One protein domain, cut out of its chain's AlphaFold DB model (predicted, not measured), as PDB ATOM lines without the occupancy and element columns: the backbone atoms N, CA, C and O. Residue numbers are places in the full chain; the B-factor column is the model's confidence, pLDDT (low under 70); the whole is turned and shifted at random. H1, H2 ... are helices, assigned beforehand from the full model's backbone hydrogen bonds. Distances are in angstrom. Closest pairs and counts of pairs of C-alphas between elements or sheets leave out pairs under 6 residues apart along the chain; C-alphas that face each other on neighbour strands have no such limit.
ATOM      1  N   CYS A  64     -14.438 -38.170  16.636       44.91
ATOM      2  CA  CYS A  64     -13.568 -38.534  15.510       44.91
ATOM      3  C   CYS A  64     -13.226 -37.345  14.597       44.91
ATOM      4  O   CYS A  64     -12.062 -37.151  14.254       44.91
ATOM      5  N   GLU A  65     -14.187 -36.473  14.279       56.78
ATOM      6  CA  GLU A  65     -13.900 -35.274  13.480       56.78
ATOM      7  C   GLU A  65     -12.982 -34.293  14.232       56.78
ATOM      8  O   GLU A  65     -12.104 -33.656  13.645       56.78
ATOM      9  N   SER A  66     -13.153 -34.171  15.554       60.06
ATOM     10  CA  SER A  66     -12.310 -33.315  16.391       60.06
ATOM     11  C   SER A  66     -10.879 -33.848  16.532       60.06
ATOM     12  O   SER A  66      -9.934 -33.057  16.547       60.06
ATOM     13  N   THR A  67     -10.690 -35.170  16.601       60.81
ATOM     14  CA  THR A  67      -9.366 -35.801  16.688       60.81
ATOM     15  C   THR A  67      -8.646 -35.776  15.343       60.81
ATOM     16  O   THR A  67      -7.463 -35.449  15.316       60.81
ATOM     17  N   GLU A  68      -9.338 -35.994  14.223       65.38
ATOM     18  CA  GLU A  68      -8.775 -35.811  12.880       65.38
ATOM     19  C   GLU A  68      -8.351 -34.360  12.633       65.38
ATOM     20  O   GLU A  68      -7.218 -34.110  12.215       65.38
ATOM     21  N   LYS A  69      -9.203 -33.385  12.983       67.94
ATOM     22  CA  LYS A  69      -8.859 -31.956  12.907       67.94
ATOM     23  C   LYS A  69      -7.637 -31.636  13.777       67.94
ATOM     24  O   LYS A  69      -6.721 -30.969  13.298       67.94
ATOM     25  N   ARG A  70      -7.556 -32.159  15.009       65.81
ATOM     26  CA  ARG A  70      -6.370 -32.014  15.884       65.81
ATOM     27  C   ARG A  70      -5.114 -32.633  15.267       65.81
ATOM     28  O   ARG A  70      -4.073 -31.982  15.261       65.81
ATOM     29  N   ASN A  71      -5.205 -33.830  14.692       68.06
ATOM     30  CA  ASN A  71      -4.079 -34.505  14.040       68.06
ATOM     31  C   ASN A  71      -3.574 -33.723  12.818       68.06
ATOM     32  O   ASN A  71      -2.367 -33.546  12.648       68.06
ATOM     33  N   ILE A  72      -4.485 -33.173  12.008       69.69
ATOM     34  CA  ILE A  72      -4.149 -32.306  10.870       69.69
ATOM     35  C   ILE A  72      -3.471 -31.013  11.351       69.69
ATOM     36  O   ILE A  72      -2.475 -30.585  10.767       69.69
ATOM     37  N   ILE A  73      -3.960 -30.401  12.435       68.69
ATOM     38  CA  ILE A  73      -3.356 -29.195  13.026       68.69
ATOM     39  C   ILE A  73      -1.934 -29.485  13.534       68.69
ATOM     40  O   ILE A  73      -1.016 -28.714  13.252       68.69
ATOM     41  N   LEU A  74      -1.723 -30.609  14.223       65.00
ATOM     42  CA  LEU A  74      -0.406 -31.010  14.726       65.00
ATOM     43  C   LEU A  74       0.594 -31.260  13.589       65.00
ATOM     44  O   LEU A  74       1.718 -30.757  13.639       65.00
ATOM     45  N   LEU A  75       0.178 -31.966  12.534       73.00
ATOM     46  CA  LEU A  75       1.003 -32.195  11.344       73.00
ATOM     47  C   LEU A  75       1.368 -30.879  10.649       73.00
ATOM     48  O   LEU A  75       2.532 -30.665  10.307       73.00
ATOM     49  N   ASN A  76       0.409 -29.964  10.501       78.75
ATOM     50  CA  ASN A  76       0.663 -28.644   9.927       78.75
ATOM     51  C   ASN A  76       1.677 -27.853  10.763       78.75
ATOM     52  O   ASN A  76       2.588 -27.240  10.203       78.75
ATOM     53  N   ASN A  77       1.593 -27.926  12.092       82.94
ATOM     54  CA  ASN A  77       2.549 -27.270  12.979       82.94
ATOM     55  C   ASN A  77       3.961 -27.851  12.815       82.94
ATOM     56  O   ASN A  77       4.905 -27.086  12.607       82.94
ATOM     57  N   MET A  78       4.112 -29.178  12.788       88.25
ATOM     58  CA  MET A  78       5.413 -29.828  12.567       88.25
ATOM     59  C   MET A  78       6.013 -29.473  11.205       88.25
ATOM     60  O   MET A  78       7.193 -29.130  11.112       88.25
ATOM     61  N   VAL A  79       5.195 -29.460  10.149       87.69
ATOM     62  CA  VAL A  79       5.625 -29.039   8.810       87.69
ATOM     63  C   VAL A  79       6.099 -27.585   8.823       87.69
ATOM     64  O   VAL A  79       7.139 -27.277   8.244       87.69
ATOM     65  N   THR A  80       5.395 -26.677   9.507       87.69
ATOM     66  CA  THR A  80       5.829 -25.271   9.580       87.69
ATOM     67  C   THR A  80       7.138 -25.094  10.349       87.69
ATOM     68  O   THR A  80       7.970 -24.286   9.933       87.69
ATOM     69  N   LEU A  81       7.355 -25.853  11.428       90.00
ATOM     70  CA  LEU A  81       8.613 -25.851  12.176       90.00
ATOM     71  C   LEU A  81       9.764 -26.362  11.309       90.00
ATOM     72  O   LEU A  81      10.802 -25.708  11.211       90.00
ATOM     73  N   PHE A  82       9.550 -27.472  10.605       91.62
ATOM     74  CA  PHE A  82      10.541 -28.032   9.695       91.62
ATOM     75  C   PHE A  82      10.886 -27.072   8.551       91.62
ATOM     76  O   PHE A  82      12.057 -26.860   8.242       91.62
ATOM     77  N   LEU A  83       9.882 -26.413   7.962       90.25
ATOM     78  CA  LEU A  83      10.100 -25.396   6.932       90.25
ATOM     79  C   LEU A  83      10.920 -24.212   7.458       90.25
ATOM     80  O   LEU A  83      11.813 -23.736   6.757       90.25
ATOM     81  N   LYS A  84      10.658 -23.751   8.688       90.56
ATOM     82  CA  LYS A  84      11.462 -22.702   9.335       90.56
ATOM     83  C   LYS A  84      12.907 -23.157   9.550       90.56
ATOM     84  O   LYS A  84      13.818 -22.386   9.258       90.56
ATOM     85  N   TYR A  85      13.118 -24.397   9.988       93.50
ATOM     86  CA  TYR A  85      14.453 -24.968  10.180       93.50
ATOM     87  C   TYR A  85      15.237 -25.066   8.864       93.50
ATOM     88  O   TYR A  85      16.382 -24.624   8.786       93.50
ATOM     89  N   LEU A  86      14.602 -25.556   7.794       93.69
ATOM     90  CA  LEU A  86      15.215 -25.599   6.463       93.69
ATOM     91  C   LEU A  86      15.606 -24.206   5.975       93.69
ATOM     92  O   LEU A  86      16.701 -24.005   5.458       93.69
ATOM     93  N   VAL A  87      14.714 -23.235   6.144       92.25
ATOM     94  CA  VAL A  87      14.971 -21.843   5.781       92.25
ATOM     95  C   VAL A  87      16.146 -21.270   6.573       92.25
ATOM     96  O   VAL A  87      17.006 -20.626   5.976       92.25
ATOM     97  N   PHE A  88      16.213 -21.526   7.881       92.50
ATOM     98  CA  PHE A  88      17.328 -21.109   8.732       92.50
ATOM     99  C   PHE A  88      18.656 -21.689   8.230       92.50
ATOM    100  O   PHE A  88      19.600 -20.940   7.979       92.50
ATOM    101  N   PHE A  89      18.692 -22.993   7.955       93.06
ATOM    102  CA  PHE A  89      19.869 -23.670   7.411       93.06
ATOM    103  C   PHE A  89      20.296 -23.099   6.046       93.06
ATOM    104  O   PHE A  89      21.477 -22.882   5.777       93.06
ATOM    105  N   VAL A  90      19.331 -22.779   5.181       93.50
ATOM    106  CA  VAL A  90      19.595 -22.137   3.886       93.50
ATOM    107  C   VAL A  90      20.185 -20.731   4.051       93.50
ATOM    108  O   VAL A  90      21.039 -20.339   3.256       93.50
ATOM    109  N   ILE A  91      19.744 -19.967   5.051       91.38
ATOM    110  CA  ILE A  91      20.272 -18.625   5.340       91.38
ATOM    111  C   ILE A  91      21.703 -18.713   5.876       91.38
ATOM    112  O   ILE A  91      22.543 -17.916   5.466       91.38
ATOM    113  N   GLU A  92      21.997 -19.688   6.736       92.00
ATOM    114  CA  GLU A  92      23.332 -19.883   7.313       92.00
ATOM    115  C   GLU A  92      24.377 -20.265   6.247       92.00
ATOM    116  O   GLU A  92      25.511 -19.781   6.254       92.00
ATOM    117  N   TYR A  93      23.993 -21.106   5.280       92.31
ATOM    118  CA  TYR A  93      24.884 -21.588   4.227       92.31
ATOM    119  C   TYR A  93      24.549 -20.973   2.864       92.31
ATOM    120  O   TYR A  93      23.734 -21.483   2.089       92.31
ATOM    121  N   ARG A  94      25.290 -19.923   2.486       91.75
ATOM    122  CA  ARG A  94      25.121 -19.214   1.202       91.75
ATOM    123  C   ARG A  94      25.189 -20.107  -0.042       91.75
ATOM    124  O   ARG A  94      24.548 -19.815  -1.060       91.75
ATOM    125  N   GLU A  95      25.992 -21.166   0.008       92.56
ATOM    126  CA  GLU A  95      26.114 -22.139  -1.083       92.56
ATOM    127  C   GLU A  95      24.785 -22.847  -1.330       92.56
ATOM    128  O   GLU A  95      24.314 -22.888  -2.468       92.56
ATOM    129  N   ILE A  96      24.139 -23.288  -0.253       93.94
ATOM    130  CA  ILE A  96      22.845 -23.965  -0.275       93.94
ATOM    131  C   ILE A  96      21.757 -22.993  -0.727       93.94
ATOM    132  O   ILE A  96      20.961 -23.348  -1.589       93.94
ATOM    133  N   PHE A  97      21.778 -21.739  -0.269       93.88
ATOM    134  CA  PHE A  97      20.893 -20.687  -0.786       93.88
ATOM    135  C   PHE A  97      20.998 -20.492  -2.306       93.88
ATOM    136  O   PHE A  97      19.998 -20.365  -3.025       93.88
ATOM    137  N   SER A  98      22.225 -20.457  -2.820       92.62
ATOM    138  CA  SER A  98      22.460 -20.280  -4.255       92.62
ATOM    139  C   SER A  98      22.033 -21.525  -5.038       92.62
ATOM    140  O   SER A  98      21.463 -21.414  -6.128       92.62
ATOM    141  N   LEU A  99      22.273 -22.706  -4.466       94.56
ATOM    142  CA  LEU A  99      21.921 -23.996  -5.042       94.56
ATOM    143  C   LEU A  99      20.408 -24.221  -5.064       94.56
ATOM    144  O   LEU A  99      19.890 -24.618  -6.102       94.56
ATOM    145  N   SER A 100      19.695 -23.909  -3.984       95.12
ATOM    146  CA  SER A 100      18.241 -24.059  -3.892       95.12
ATOM    147  C   SER A 100      17.529 -23.197  -4.932       95.12
ATOM    148  O   SER A 100      16.668 -23.673  -5.676       95.12
ATOM    149  N   THR A 101      17.986 -21.953  -5.091       94.56
ATOM    150  CA  THR A 101      17.499 -21.040  -6.129       94.56
ATOM    151  C   THR A 101      17.748 -21.602  -7.533       94.56
ATOM    152  O   THR A 101      16.870 -21.537  -8.398       94.56
ATOM    153  N   LYS A 102      18.939 -22.166  -7.777       95.62
ATOM    154  CA  LYS A 102      19.301 -22.769  -9.067       95.62
ATOM    155  C   LYS A 102      18.474 -24.024  -9.356       95.62
ATOM    156  O   LYS A 102      17.958 -24.145 -10.462       95.62
ATOM    157  N   ALA A 103      18.314 -24.902  -8.368       96.88
ATOM    158  CA  ALA A 103      17.547 -26.141  -8.457       96.88
ATOM    159  C   ALA A 103      16.070 -25.866  -8.775       96.88
ATOM    160  O   ALA A 103      15.497 -26.478  -9.681       96.88
ATOM    161  N   PHE A 104      15.479 -24.871  -8.110       95.75
ATOM    162  CA  PHE A 104      14.129 -24.415  -8.419       95.75
ATOM    163  C   PHE A 104      14.008 -23.931  -9.872       95.75
ATOM    164  O   PHE A 104      13.092 -24.330 -10.589       95.75
ATOM    165  N   LEU A 105      14.940 -23.094 -10.342       94.69
ATOM    166  CA  LEU A 105      14.903 -22.585 -11.715       94.69
ATOM    167  C   LEU A 105      15.073 -23.698 -12.755       94.69
ATOM    168  O   LEU A 105      14.335 -23.697 -13.741       94.69
ATOM    169  N   SER A 106      15.973 -24.659 -12.524       95.06
ATOM    170  CA  SER A 106      16.123 -25.821 -13.409       95.06
ATOM    171  C   SER A 106      14.869 -26.690 -13.434       95.06
ATOM    172  O   SER A 106      14.487 -27.170 -14.496       95.06
ATOM    173  N   TYR A 107      14.187 -26.840 -12.296       94.06
ATOM    174  CA  TYR A 107      12.927 -27.573 -12.227       94.06
ATOM    175  C   TYR A 107      11.834 -26.881 -13.050       94.06
ATOM    176  O   TYR A 107      11.170 -27.512 -13.871       94.06
ATOM    177  N   ILE A 108      11.678 -25.561 -12.910       92.75
ATOM    178  CA  ILE A 108      10.720 -24.800 -13.725       92.75
ATOM    179  C   ILE A 108      11.077 -24.884 -15.212       92.75
ATOM    180  O   ILE A 108      10.192 -25.047 -16.050       92.75
ATOM    181  N   GLU A 109      12.358 -24.787 -15.560       91.25
ATOM    182  CA  GLU A 109      12.814 -24.883 -16.945       91.25
ATOM    183  C   GLU A 109      12.563 -26.266 -17.555       91.25
ATOM    184  O   GLU A 109      12.091 -26.345 -18.691       91.25
ATOM    185  N   PHE A 110      12.770 -27.340 -16.789       91.06
ATOM    186  CA  PHE A 110      12.424 -28.701 -17.195       91.06
ATOM    187  C   PHE A 110      10.952 -28.792 -17.605       91.06
ATOM    188  O   PHE A 110      10.646 -29.174 -18.733       91.06
ATOM    189  N   TYR A 111      10.041 -28.328 -16.750       90.31
ATOM    190  CA  TYR A 111       8.611 -28.334 -17.054       90.31
ATOM    191  C   TYR A 111       8.221 -27.417 -18.225       90.31
ATOM    192  O   TYR A 111       7.173 -27.611 -18.835       90.31
ATOM    193  N   ARG A 112       9.029 -26.398 -18.548       86.94
ATOM    194  CA  ARG A 112       8.791 -25.518 -19.707       86.94
ATOM    195  C   ARG A 112       9.238 -26.146 -21.021       86.94
ATOM    196  O   ARG A 112       8.637 -25.856 -22.053       86.94
ATOM    197  N   ASN A 113      10.303 -26.940 -20.981       86.12
ATOM    198  CA  ASN A 113      10.947 -27.511 -22.161       86.12
ATOM    199  C   ASN A 113      10.515 -28.961 -22.429       86.12
ATOM    200  O   ASN A 113      10.822 -29.496 -23.495       86.12
ATOM    201  N   HIS A 114       9.810 -29.597 -21.489       85.12
ATOM    202  CA  HIS A 114       9.348 -30.970 -21.631       85.12
ATOM    203  C   HIS A 114       8.389 -31.131 -22.823       85.12
ATOM    204  O   HIS A 114       7.505 -30.307 -23.056       85.12
ATOM    205  N   GLN A 115       8.542 -32.220 -23.582       76.06
ATOM    206  CA  GLN A 115       7.745 -32.461 -24.793       76.06
ATOM    207  C   GLN A 115       6.289 -32.840 -24.467       76.06
ATOM    208  O   GLN A 115       5.364 -32.463 -25.183       76.06
ATOM    209  N   LEU A 116       6.058 -33.518 -23.335       77.44
ATOM    210  CA  LEU A 116       4.726 -33.956 -22.891       77.44
ATOM    211  C   LEU A 116       4.048 -32.926 -21.973       77.44
ATOM    212  O   LEU A 116       3.788 -33.196 -20.799       77.44
ATOM    213  N   ASN A 117       3.714 -31.755 -22.517       78.50
ATOM    214  CA  ASN A 117       2.988 -30.700 -21.789       78.50
ATOM    215  C   ASN A 117       1.603 -31.141 -21.278       78.50
ATOM    216  O   ASN A 117       1.070 -30.548 -20.338       78.50
ATOM    217  N   PHE A 118       1.004 -32.166 -21.898       76.31
ATOM    218  CA  PHE A 118      -0.304 -32.695 -21.507       76.31
ATOM    219  C   PHE A 118      -0.276 -33.368 -20.127       76.31
ATOM    220  O   PHE A 118      -1.171 -33.140 -19.312       76.31
ATOM    221  N   ILE A 119       0.769 -34.157 -19.865       84.31
ATOM    222  CA  ILE A 119       0.962 -34.859 -18.592       84.31
ATOM    223  C   ILE A 119       1.586 -33.895 -17.576       84.31
ATOM    224  O   ILE A 119       1.056 -33.712 -16.483       84.31
ATOM    225  N   PHE A 120       2.647 -33.186 -17.973       83.06
ATOM    226  CA  PHE A 120       3.401 -32.280 -17.105       83.06
ATOM    227  C   PHE A 120       3.036 -30.816 -17.360       83.06
ATOM    228  O   PHE A 120       3.820 -30.014 -17.860       83.06
ATOM    229  N   SER A 121       1.799 -30.448 -17.027       85.00
ATOM    230  CA  SER A 121       1.328 -29.069 -17.186       85.00
ATOM    231  C   SER A 121       1.791 -28.157 -16.039       85.00
ATOM    232  O   SER A 121       1.293 -28.265 -14.921       85.00
ATOM    233  N   LEU A 122       2.608 -27.141 -16.342       85.44
ATOM    234  CA  LEU A 122       3.003 -26.067 -15.402       85.44
ATOM    235  C   LEU A 122       1.852 -25.286 -14.767       85.44
ATOM    236  O   LEU A 122       2.046 -24.579 -13.789       85.44
ATOM    237  N   ASN A 123       0.665 -25.321 -15.361       85.94
ATOM    238  CA  ASN A 123      -0.493 -24.622 -14.810       85.94
ATOM    239  C   ASN A 123      -1.160 -25.409 -13.678       85.94
ATOM    240  O   ASN A 123      -1.883 -24.815 -12.891       85.94
ATOM    241  N   LYS A 124      -0.934 -26.727 -13.619       87.25
ATOM    242  CA  LYS A 124      -1.525 -27.615 -12.610       87.25
ATOM    243  C   LYS A 124      -0.651 -27.744 -11.362       87.25
ATOM    244  O   LYS A 124      -1.124 -28.234 -10.346       87.25
ATOM    245  N   ILE A 125       0.617 -27.330 -11.434       89.50
ATOM    246  CA  ILE A 125       1.543 -27.434 -10.307       89.50
ATOM    247  C   ILE A 125       1.355 -26.279  -9.321       89.50
ATOM    248  O   ILE A 125       1.307 -25.104  -9.696       89.50
ATOM    249  N   ASN A 126       1.313 -26.613  -8.033       90.38
ATOM    250  CA  ASN A 126       1.243 -25.640  -6.950       90.38
ATOM    251  C   ASN A 126       2.607 -24.978  -6.723       90.38
ATOM    252  O   ASN A 126       3.376 -25.375  -5.847       90.38
ATOM    253  N   LEU A 127       2.895 -23.924  -7.493       90.31
ATOM    254  CA  LEU A 127       4.172 -23.203  -7.434       90.31
ATOM    255  C   LEU A 127       4.503 -22.656  -6.035       90.31
ATOM    256  O   LEU A 127       5.671 -22.608  -5.674       90.31
ATOM    257  N   LYS A 128       3.498 -22.284  -5.231       90.25
ATOM    258  CA  LYS A 128       3.705 -21.827  -3.845       90.25
ATOM    259  C   LYS A 128       4.333 -22.921  -2.973       90.25
ATOM    260  O   LYS A 128       5.355 -22.680  -2.343       90.25
ATOM    261  N   HIS A 129       3.745 -24.117  -2.979       89.88
ATOM    262  CA  HIS A 129       4.260 -25.268  -2.231       89.88
ATOM    263  C   HIS A 129       5.638 -25.682  -2.742       89.88
ATOM    264  O   HIS A 129       6.523 -25.989  -1.953       89.88
ATOM    265  N   LEU A 130       5.847 -25.592  -4.057       92.38
ATOM    266  CA  LEU A 130       7.150 -25.833  -4.660       92.38
ATOM    267  C   LEU A 130       8.218 -24.867  -4.125       92.38
ATOM    268  O   LEU A 130       9.321 -25.293  -3.804       92.38
ATOM    269  N   CYS A 131       7.904 -23.577  -3.974       92.81
ATOM    270  CA  CYS A 131       8.839 -22.618  -3.384       92.81
ATOM    271  C   CYS A 131       9.226 -22.978  -1.941       92.81
ATOM    272  O   CYS A 131      10.384 -22.791  -1.571       92.81
ATOM    273  N   TYR A 132       8.291 -23.513  -1.150       91.62
ATOM    274  CA  TYR A 132       8.580 -23.996   0.203       91.62
ATOM    275  C   TYR A 132       9.391 -25.295   0.203       91.62
ATOM    276  O   TYR A 132      10.324 -25.411   0.989       91.62
ATOM    277  N   ALA A 133       9.115 -26.221  -0.720       92.44
ATOM    278  CA  ALA A 133       9.872 -27.466  -0.862       92.44
ATOM    279  C   ALA A 133      11.356 -27.224  -1.195       92.44
ATOM    280  O   ALA A 133      12.224 -27.956  -0.734       92.44
ATOM    281  N   PHE A 134      11.659 -26.166  -1.954       93.81
ATOM    282  CA  PHE A 134      13.033 -25.723  -2.216       93.81
ATOM    283  C   PHE A 134      13.571 -24.725  -1.173       93.81
ATOM    284  O   PHE A 134      14.639 -24.160  -1.391       93.81
ATOM    285  N   ALA A 135      12.847 -24.469  -0.075       93.69
ATOM    286  CA  ALA A 135      13.235 -23.538   0.992       93.69
ATOM    287  C   ALA A 135      13.720 -22.169   0.462       93.69
ATOM    288  O   ALA A 135      14.768 -21.645   0.844       93.69
ATOM    289  N   LEU A 136      12.969 -21.589  -0.482       92.62
ATOM    290  CA  LEU A 136      13.348 -20.317  -1.093       92.62
ATOM    291  C   LEU A 136      13.161 -19.153  -0.112       92.62
ATOM    292  O   LEU A 136      12.049 -18.864   0.314       92.62
ATOM    293  N   VAL A 137      14.235 -18.407   0.156       90.88
ATOM    294  CA  VAL A 137      14.177 -17.169   0.962       90.88
ATOM    295  C   VAL A 137      13.564 -16.015   0.159       90.88
ATOM    296  O   VAL A 137      12.770 -15.219   0.661       90.88
ATOM    297  N   LYS A 138      13.921 -15.932  -1.130       89.31
ATOM    298  CA  LYS A 138      13.460 -14.903  -2.065       89.31
ATOM    299  C   LYS A 138      13.025 -15.536  -3.374       89.31
ATOM    300  O   LYS A 138      13.682 -16.434  -3.892       89.31
ATOM    301  N   LEU A 139      11.953 -15.000  -3.953       90.75
ATOM    302  CA  LEU A 139      11.479 -15.471  -5.244       90.75
ATOM    303  C   LEU A 139      12.464 -15.076  -6.367       90.75
ATOM    304  O   LEU A 139      12.741 -13.879  -6.538       90.75
ATOM    305  N   PRO A 140      12.980 -16.038  -7.153       91.06
ATOM    306  CA  PRO A 140      13.861 -15.734  -8.269       91.06
ATOM    307  C   PRO A 140      13.111 -15.052  -9.420       91.06
ATOM    308  O   PRO A 140      11.881 -15.051  -9.509       91.06
ATOM    309  N   LYS A 141      13.866 -14.453 -10.344       88.25
ATOM    310  CA  LYS A 141      13.305 -13.814 -11.540       88.25
ATOM    311  C   LYS A 141      13.046 -14.876 -12.618       88.25
ATOM    312  O   LYS A 141      13.987 -15.358 -13.233       88.25
ATOM    313  N   PHE A 142      11.780 -15.203 -12.880       87.94
ATOM    314  CA  PHE A 142      11.361 -16.079 -13.986       87.94
ATOM    315  C   PHE A 142      10.004 -15.644 -14.564       87.94
ATOM    316  O   PHE A 142       9.329 -14.783 -13.993       87.94
ATOM    317  N   LYS A 143       9.624 -16.188 -15.728       84.62
ATOM    318  CA  LYS A 143       8.464 -15.712 -16.504       84.62
ATOM    319  C   LYS A 143       7.140 -15.963 -15.786       84.62
ATOM    320  O   LYS A 143       6.284 -15.093 -15.791       84.62
ATOM    321  N   GLU A 144       6.990 -17.112 -15.137       84.25
ATOM    322  CA  GLU A 144       5.752 -17.583 -14.509       84.25
ATOM    323  C   GLU A 144       5.563 -17.088 -13.063       84.25
ATOM    324  O   GLU A 144       4.607 -17.483 -12.397       84.25
ATOM    325  N   LYS A 145       6.430 -16.184 -12.580       84.75
ATOM    326  CA  LYS A 145       6.400 -15.653 -11.205       84.75
ATOM    327  C   LYS A 145       5.053 -15.041 -10.797       84.75
ATOM    328  O   LYS A 145       4.700 -15.077  -9.628       84.75
ATOM    329  N   PHE A 146       4.297 -14.503 -11.757       82.06
ATOM    330  CA  PHE A 146       2.995 -13.861 -11.531       82.06
ATOM    331  C   PHE A 146       1.898 -14.839 -11.083       82.06
ATOM    332  O   PHE A 146       0.880 -14.416 -10.550       82.06
ATOM    333  N   LYS A 147       2.089 -16.146 -11.303       83.00
ATOM    334  CA  LYS A 147       1.126 -17.179 -10.893       83.00
ATOM    335  C   LYS A 147       1.188 -17.478  -9.397       83.00
ATOM    336  O   LYS A 147       0.262 -18.075  -8.857       83.00
ATOM    337  N   ILE A 148       2.274 -17.089  -8.730       83.94
ATOM    338  CA  ILE A 148       2.457 -17.322  -7.303       83.94
ATOM    339  C   ILE A 148       1.734 -16.210  -6.545       83.94
ATOM    340  O   ILE A 148       2.250 -15.104  -6.401       83.94
TER     341      ILE A 148
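This is residues 64 to 148 of the 328 residues of a protein of Plasmodium malariae (UniProt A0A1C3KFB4). Two long helices, H1 and H2, meet at their ends as a V, with short H3 in its opening and small H4 beyond H3. Residues 64 to 79 of H1 stick out. The printed part has 85 residues with four named helices, H1 to H4 in chain order, and no named strand: all helix. It is loose, radius of gyration of the C-alphas 15.9 A, spanning 46 by 37 by 19 A.

H1, residues 64 to 92, and H2, residues 94 to 113, only just touch, with 3 pairs of C-alphas within 8 A, and only at the corner; the closest C-alphas, of Val 90 and Phe 97, are 5.1 A apart. They run opposite ways at a steep tilt of 65 degrees. H3, residues 127 to 133, is close but not clearly touching H1, closest C-alphas Leu 83 and Tyr 132, 7.0 A. H4, residues 143 to 147, is apart from H1 and H2. H1, H2 and H3 have every O i to N i+4 pair within hydrogen-bond range; H4 has 0 of 1, and 1 of 2 O i to N i+3 pairs.

H1, 42.2 A long, begins at C-alpha 64 (-13.568, -38.534, 15.510). H2, 28.6 A, ends at C-alpha 113 (10.947, -27.511, -22.161).

The printed part has no cut. The link from H2 to H3 is long. Residues 64 to 74 have pLDDT under 70.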